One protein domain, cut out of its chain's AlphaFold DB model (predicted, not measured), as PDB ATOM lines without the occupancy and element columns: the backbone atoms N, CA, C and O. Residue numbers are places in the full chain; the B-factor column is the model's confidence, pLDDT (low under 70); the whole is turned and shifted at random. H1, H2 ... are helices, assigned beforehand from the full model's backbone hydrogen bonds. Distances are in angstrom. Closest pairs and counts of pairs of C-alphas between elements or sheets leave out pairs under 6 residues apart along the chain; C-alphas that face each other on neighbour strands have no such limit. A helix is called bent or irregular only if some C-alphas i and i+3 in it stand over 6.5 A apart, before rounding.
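AT A GLANCE: This is residues 13 to 65 of the 106 residues of an uncharacterized protein of Bacteriovoracaceae bacterium (UniProt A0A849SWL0). This is a loose, open chain of three helices: the longest, H1, has the first end of H2 packed on its middle part, residues 19 to 23, and H2 leads away from it to a corner at Tyr 52, where H3 turns off. Residues 30 to 36 fold back from the end of H1 to bring H2 to that place, and at the other end of the domain residues 58 to 65, of which 58 to 64 belong to H3, stick out. The printed part has 53 residues with three named helices, in the order H1, H2, H3, and no named strand; the class is all helix. The whole is loose, with a radius of gyration of the C-alphas of 13.9 A, and elongated, spanning 41 by 24 by 16 A.

IN THESE COORDINATES: Find C-alpha 13 at (-27.248, -22.864, 14.550); from there H1, residues 13 to 29, runs 24.9 A to C-alpha 29 at (-42.682, -17.437, 33.286). Look next at C-alpha 37, at (-31.979, -12.151, 21.933), where H2 begins; it holds residues 37 to 51 and measures 20.7 A from first to last C-alpha. H3 holds residues 53 to 64 and runs 14.9 A to C-alpha 64 at (-9.503, -24.275, 19.945). H3 is irregular: C-alphas 55 and 58 are 7.4 A apart.

HOW THE PARTS SIT: Start from H1 and look at its residues 19 to 23, which alone touch H2, by residues 37 to 41 of H2. The closest C-alphas of the two helices are those of Met 19 and His 37, 7.0 A apart. Their lines stand about perpendicular, at 82 degrees, and their centres are 13.7 A apart. Going outward along H2, you reach H3, which is near H2, with 8 pairs of C-alphas within 10 A; the two meet only through their link. H1 and H3 are apart. In the backbones of H1 and H2, every O i to N i+4 pair is within hydrogen-bond range; in H3, 6 of 8 are.

THE WHOLE: The two C-alphas farthest apart are those of His 32 and Gln 65, at 43.1 A, while those of Glu 13 and Gln 65, the first and last printed, are 22.3 A apart. Without residues 58 to 65, which stand free, the body of 45 residues spans 35 by 22 by 16 A. The link from H1 to H2, 7 residues, is short, and the link from H2 to H3, 1 residue, is tight. The printed part has no cut. The mean pLDDT of the printed part is 95.1, and no printed residue is under 70 in this predicted model.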
ATOM      1  N   GLU A  13     -25.829 -22.504  14.614       93.75
ATOM      2  CA  GLU A  13     -27.248 -22.864  14.550       93.75
ATOM      3  C   GLU A  13     -27.749 -23.393  15.902       93.75
ATOM      4  O   GLU A  13     -28.690 -22.837  16.461       93.75
ATOM      5  N   ASP A  14     -27.026 -24.343  16.500       95.12
ATOM      6  CA  ASP A  14     -27.354 -24.895  17.821       95.12
ATOM      7  C   ASP A  14     -27.460 -23.814  18.902       95.12
ATOM      8  O   ASP A  14     -28.433 -23.763  19.651       95.12
ATOM      9  N   ALA A  15     -26.494 -22.893  18.962       93.56
ATOM     10  CA  ALA A  15     -26.509 -21.815  19.947       93.56
ATOM     11  C   ALA A  15     -27.663 -20.824  19.704       93.56
ATOM     12  O   ALA A  15     -28.215 -20.268  20.655       93.56
ATOM     13  N   THR A  16     -28.048 -20.615  18.443       93.56
ATOM     14  CA  THR A  16     -29.206 -19.791  18.071       93.56
ATOM     15  C   THR A  16     -30.517 -20.448  18.504       93.56
ATOM     16  O   THR A  16     -31.391 -19.769  19.056       93.56
ATOM     17  N   ASN A  17     -30.631 -21.764  18.317       96.19
ATOM     18  CA  ASN A  17     -31.787 -22.555  18.732       96.19
ATOM     19  C   ASN A  17     -31.923 -22.557  20.257       96.19
ATOM     20  O   ASN A  17     -32.957 -22.127  20.764       96.19
ATOM     21  N   SER A  18     -30.852 -22.874  20.992       96.62
ATOM     22  CA  SER A  18     -30.864 -22.831  22.461       96.62
ATOM     23  C   SER A  18     -31.214 -21.442  23.003       96.62
ATOM     24  O   SER A  18     -31.950 -21.317  23.978       96.62
ATOM     25  N   MET A  19     -30.726 -20.366  22.373       94.94
ATOM     26  CA  MET A  19     -31.086 -19.006  22.787       94.94
ATOM     27  C   MET A  19     -32.569 -18.693  22.556       94.94
ATOM     28  O   MET A  19     -33.179 -17.992  23.365       94.94
ATOM     29  N   SER A  20     -33.151 -19.209  21.476       95.69
ATOM     30  CA  SER A  20     -34.577 -19.041  21.180       95.69
ATOM     31  C   SER A  20     -35.453 -19.852  22.138       95.69
ATOM     32  O   SER A  20     -36.444 -19.324  22.636       95.69
ATOM     33  N   GLU A  21     -35.053 -21.080  22.466       97.88
ATOM     34  CA  GLU A  21     -35.718 -21.920  23.470       97.88
ATOM     35  C   GLU A  21     -35.730 -21.242  24.844       97.88
ATOM     36  O   GLU A  21     -36.795 -21.087  25.438       97.88
ATOM     37  N   MET A  22     -34.582 -20.730  25.302       97.38
ATOM     38  CA  MET A  22     -34.495 -19.998  26.571       97.38
ATOM     39  C   MET A  22     -35.401 -18.760  26.599       97.38
ATOM     40  O   MET A  22     -36.018 -18.476  27.622       97.38
ATOM     41  N   LEU A  23     -35.517 -18.010  25.495       96.56
ATOM     42  CA  LEU A  23     -36.456 -16.882  25.431       96.56
ATOM     43  C   LEU A  23     -37.905 -17.341  25.563       96.56
ATOM     44  O   LEU A  23     -38.664 -16.730  26.312       96.56
ATOM     45  N   VAL A  24     -38.285 -18.409  24.860       97.31
ATOM     46  CA  VAL A  24     -39.633 -18.981  24.960       97.31
ATOM     47  C   VAL A  24     -39.926 -19.408  26.396       97.31
ATOM     48  O   VAL A  24     -41.010 -19.133  26.903       97.31
ATOM     49  N   GLU A  25     -38.972 -20.039  27.078       97.81
ATOM     50  CA  GLU A  25     -39.117 -20.413  28.487       97.81
ATOM     51  C   GLU A  25     -39.280 -19.206  29.410       97.81
ATOM     52  O   GLU A  25     -40.141 -19.230  30.285       97.81
ATOM     53  N   LEU A  26     -38.536 -18.121  29.184       97.56
ATOM     54  CA  LEU A  26     -38.705 -16.885  29.951       97.56
ATOM     55  C   LEU A  26     -40.107 -16.290  29.771       97.56
ATOM     56  O   LEU A  26     -40.741 -15.926  30.758       97.56
ATOM     57  N   PHE A  27     -40.624 -16.257  28.541       97.31
ATOM     58  CA  PHE A  27     -41.977 -15.760  28.274       97.31
ATOM     59  C   PHE A  27     -43.086 -16.658  28.837       97.31
ATOM     60  O   PHE A  27     -44.184 -16.170  29.084       97.31
ATOM     61  N   LYS A  28     -42.813 -17.946  29.093       97.38
ATOM     62  CA  LYS A  28     -43.736 -18.819  29.843       97.38
ATOM     63  C   LYS A  28     -43.792 -18.472  31.332       97.38
ATOM     64  O   LYS A  28     -44.793 -18.775  31.973       97.38
ATOM     65  N   VAL A  29     -42.724 -17.893  31.887       97.62
ATOM     66  CA  VAL A  29     -42.682 -17.437  33.286       97.62
ATOM     67  C   VAL A  29     -43.367 -16.079  33.427       97.62
ATOM     68  O   VAL A  29     -44.139 -15.885  34.362       97.62
ATOM     69  N   ASP A  30     -43.096 -15.156  32.503       96.88
ATOM     70  CA  ASP A  30     -43.725 -13.835  32.452       96.88
ATOM     71  C   ASP A  30     -43.778 -13.322  31.000       96.88
ATOM     72  O   ASP A  30     -42.756 -13.029  30.370       96.88
ATOM     73  N   GLU A  31     -44.989 -13.199  30.456       95.12
ATOM     74  CA  GLU A  31     -45.222 -12.759  29.077       95.12
ATOM     75  C   GLU A  31     -44.950 -11.260  28.856       95.12
ATOM     76  O   GLU A  31     -44.777 -10.814  27.721       95.12
ATOM     77  N   HIS A  32     -44.871 -10.464  29.925       95.88
ATOM     78  CA  HIS A  32     -44.642  -9.021  29.853       95.88
ATOM     79  C   HIS A  32     -43.155  -8.642  29.884       95.88
ATOM     80  O   HIS A  32     -42.807  -7.450  29.867       95.88
ATOM     81  N   LEU A  33     -42.252  -9.629  29.897       95.81
ATOM     82  CA  LEU A  33     -40.814  -9.393  29.887       95.81
ATOM     83  C   LEU A  33     -40.376  -8.580  28.662       95.81
ATOM     84  O   LEU A  33     -40.590  -8.935  27.509       95.81
ATOM     85  N   LYS A  34     -39.641  -7.490  28.897       95.12
ATOM     86  CA  LYS A  34     -39.030  -6.685  27.824       95.12
ATOM     87  C   LYS A  34     -37.635  -7.194  27.459       95.12
ATOM     88  O   LYS A  34     -36.659  -6.431  27.510       95.12
ATOM     89  N   ILE A  35     -37.535  -8.468  27.087       95.75
ATOM     90  CA  ILE A  35     -36.282  -9.130  26.703       95.75
ATOM     91  C   ILE A  35     -36.285  -9.527  25.220       95.75
ATOM     92  O   ILE A  35     -37.315  -9.841  24.642       95.75
ATOM     93  N   ASN A  36     -35.118  -9.465  24.583       94.00
ATOM     94  CA  ASN A  36     -34.882  -9.946  23.221       94.00
ATOM     95  C   ASN A  36     -33.558 -10.730  23.192       94.00
ATOM     96  O   ASN A  36     -32.823 -10.723  24.184       94.00
ATOM     97  N   HIS A  37     -33.215 -11.362  22.064       92.38
ATOM     98  CA  HIS A  37     -31.979 -12.151  21.933       92.38
ATOM     99  C   HIS A  37     -30.721 -11.372  22.327       92.38
ATOM    100  O   HIS A  37     -29.866 -11.903  23.023       92.38
ATOM    101  N   SER A  38     -30.618 -10.094  21.953       91.44
ATOM    102  CA  SER A  38     -29.451  -9.265  22.285       91.44
ATOM    103  C   SER A  38     -29.313  -9.021  23.793       91.44
ATOM    104  O   SER A  38     -28.218  -9.153  24.348       91.44
ATOM    105  N   LYS A  39     -30.420  -8.711  24.480       94.69
ATOM    106  CA  LYS A  39     -30.443  -8.541  25.940       94.69
ATOM    107  C   LYS A  39     -30.128  -9.850  26.660       94.69
ATOM    108  O   LYS A  39     -29.331  -9.833  27.596       94.69
ATOM    109  N   LEU A  40     -30.693 -10.968  26.201       95.06
ATOM    110  CA  LEU A  40     -30.412 -12.284  26.771       95.06
ATOM    111  C   LEU A  40     -28.940 -12.672  26.578       95.06
ATOM    112  O   LEU A  40     -28.272 -13.029  27.544       95.06
ATOM    113  N   ALA A  41     -28.400 -12.523  25.367       93.31
ATOM    114  CA  ALA A  41     -26.993 -12.792  25.083       93.31
ATOM    115  C   ALA A  41     -26.064 -11.926  25.945       93.31
ATOM    116  O   ALA A  41     -25.080 -12.425  26.485       93.31
ATOM    117  N   SER A  42     -26.395 -10.644  26.127       93.94
ATOM    118  CA  SER A  42     -25.625  -9.736  26.986       93.94
ATOM    119  C   SER A  42     -25.622 -10.203  28.441       93.94
ATOM    120  O   SER A  42     -24.570 -10.226  29.080       93.94
ATOM    121  N   PHE A  43     -26.785 -10.610  28.958       95.50
ATOM    122  CA  PHE A  43     -26.908 -11.168  30.302       95.50
ATOM    123  C   PHE A  43     -26.062 -12.439  30.460       95.50
ATOM    124  O   PHE A  43     -25.221 -12.506  31.353       95.50
ATOM    125  N   ILE A  44     -26.209 -13.401  29.542       95.25
ATOM    126  CA  ILE A  44     -25.461 -14.667  29.551       95.25
ATOM    127  C   ILE A  44     -23.953 -14.422  29.477       95.25
ATOM    128  O   ILE A  44     -23.200 -15.032  30.231       95.25
ATOM    129  N   LEU A  45     -23.489 -13.532  28.597       94.38
ATOM    130  CA  LEU A  45     -22.064 -13.232  28.447       94.38
ATOM    131  C   LEU A  45     -21.471 -12.628  29.722       94.38
ATOM    132  O   LEU A  45     -20.384 -13.032  30.140       94.38
ATOM    133  N   ASN A  46     -22.185 -11.699  30.358       95.88
ATOM    134  CA  ASN A  46     -21.741 -11.074  31.603       95.88
ATOM    135  C   ASN A  46     -21.709 -12.080  32.764       95.88
ATOM    136  O   ASN A  46     -20.722 -12.153  33.506       95.88
ATOM    137  N   GLU A  47     -22.745 -12.907  32.885       96.81
ATOM    138  CA  GLU A  47     -22.817 -13.984  33.876       96.81
ATOM    139  C   GLU A  47     -21.724 -15.033  33.650       96.81
ATOM    140  O   GLU A  47     -21.019 -15.435  34.578       96.81
ATOM    141  N   TYR A  48     -21.505 -15.434  32.398       95.94
ATOM    142  CA  TYR A  48     -20.457 -16.377  32.041       95.94
ATOM    143  C   TYR A  48     -19.065 -15.835  32.361       95.94
ATOM    144  O   TYR A  48     -18.252 -16.521  32.988       95.94
ATOM    145  N   ARG A  49     -18.788 -14.585  31.968       95.88
ATOM    146  CA  ARG A  49     -17.491 -13.942  32.192       95.88
ATOM    147  C   ARG A  49     -17.148 -13.841  33.673       95.88
ATOM    148  O   ARG A  49     -15.990 -14.077  34.028       95.88
ATOM    149  N   SER A  50     -18.126 -13.469  34.496       95.62
ATOM    150  CA  SER A  50     -17.943 -13.255  35.933       95.62
ATOM    151  C   SER A  50     -17.820 -14.566  36.710       95.62
ATOM    152  O   SER A  50     -16.957 -14.675  37.577       95.62
ATOM    153  N   LYS A  51     -18.631 -15.580  36.386       96.31
ATOM    154  CA  LYS A  51     -18.726 -16.808  37.197       96.31
ATOM    155  C   LYS A  51     -17.881 -17.971  36.683       96.31
ATOM    156  O   LYS A  51     -17.384 -18.770  37.481       96.31
ATOM    157  N   TYR A  52     -17.726 -18.092  35.364       95.44
ATOM    158  CA  TYR A  52     -17.258 -19.336  34.744       95.44
ATOM    159  C   TYR A  52     -15.995 -19.186  33.895       95.44
ATOM    160  O   TYR A  52     -15.213 -20.135  33.835       95.44
ATOM    161  N   PHE A  53     -15.753 -18.021  33.289       96.88
ATOM    162  CA  PHE A  53     -14.668 -17.866  32.314       96.88
ATOM    163  C   PHE A  53     -13.283 -18.202  32.868       96.88
ATOM    164  O   PHE A  53     -12.553 -18.946  32.227       96.88
ATOM    165  N   GLU A  54     -12.906 -17.730  34.062       95.69
ATOM    166  CA  GLU A  54     -11.564 -18.036  34.592       95.69
ATOM    167  C   GLU A  54     -11.351 -19.539  34.811       95.69
ATOM    168  O   GLU A  54     -10.255 -20.045  34.576       95.69
ATOM    169  N   LYS A  55     -12.410 -20.271  35.178       95.12
ATOM    170  CA  LYS A  55     -12.368 -21.728  35.361       95.12
ATOM    171  C   LYS A  55     -12.331 -22.475  34.025       95.12
ATOM    172  O   LYS A  55     -11.726 -23.538  33.931       95.12
ATOM    173  N   SER A  56     -12.987 -21.950  32.990       94.69
ATOM    174  CA  SER A  56     -13.080 -22.596  31.674       94.69
ATOM    175  C   SER A  56     -11.985 -22.176  30.692       94.69
ATOM    176  O   SER A  56     -11.787 -22.871  29.694       94.69
ATOM    177  N   LYS A  57     -11.260 -21.086  30.965       95.56
ATOM    178  CA  LYS A  57     -10.273 -20.458  30.072       95.56
ATOM    179  C   LYS A  57      -9.260 -21.448  29.506       95.56
ATOM    180  O   LYS A  57      -9.119 -21.538  28.291       95.56
ATOM    181  N   SER A  58      -8.592 -22.225  30.359       94.44
ATOM    182  CA  SER A  58      -7.570 -23.185  29.912       94.44
ATOM    183  C   SER A  58      -8.154 -24.254  28.990       94.44
ATOM    184  O   SER A  58      -7.561 -24.597  27.972       94.44
ATOM    185  N   ARG A  59      -9.362 -24.738  29.297       94.50
ATOM    186  CA  ARG A  59     -10.065 -25.717  28.462       94.50
ATOM    187  C   ARG A  59     -10.482 -25.122  27.116       94.50
ATOM    188  O   ARG A  59     -10.355 -25.807  26.109       94.50
ATOM    189  N   LEU A  60     -10.945 -23.870  27.089       93.19
ATOM    190  CA  LEU A  60     -11.270 -23.163  25.845       93.19
ATOM    191  C   LEU A  60     -10.041 -23.020  24.946       93.19
ATOM    192  O   LEU A  60     -10.128 -23.302  23.754       93.19
ATOM    193  N   VAL A  61      -8.893 -22.645  25.519       93.31
ATOM    194  CA  VAL A  61      -7.629 -22.582  24.773       93.31
ATOM    195  C   VAL A  61      -7.308 -23.944  24.168       93.31
ATOM    196  O   VAL A  61      -7.131 -24.030  22.962       93.31
ATOM    197  N   LEU A  62      -7.309 -25.013  24.967       89.56
ATOM    198  CA  LEU A  62      -6.982 -26.362  24.487       89.56
ATOM    199  C   LEU A  62      -7.953 -26.880  23.416       89.56
ATOM    200  O   LEU A  62      -7.531 -27.569  22.487       89.56
ATOM    201  N   ALA A  63      -9.242 -26.558  23.532       89.88
ATOM    202  CA  ALA A  63     -10.265 -26.983  22.578       89.88
ATOM    203  C   ALA A  63     -10.109 -26.318  21.202       89.88
ATOM    204  O   ALA A  63     -10.412 -26.940  20.187       89.88
ATOM    205  N   HIS A  64      -9.618 -25.077  21.168       90.44
ATOM    206  CA  HIS A  64      -9.503 -24.275  19.945       90.44
ATOM    207  C   HIS A  64      -8.056 -23.996  19.523       90.44
ATOM    208  O   HIS A  64      -7.814 -23.209  18.609       90.44
ATOM    209  N   GLN A  65      -7.082 -24.629  20.174       92.12
ATOM    210  CA  GLN A  65      -5.680 -24.516  19.811       92.12
ATOM    211  C   GLN A  65      -5.432 -25.177  18.452       92.12
ATOM    212  O   GLN A  65      -5.808 -26.330  18.231       92.12
TER     213      GLN A  65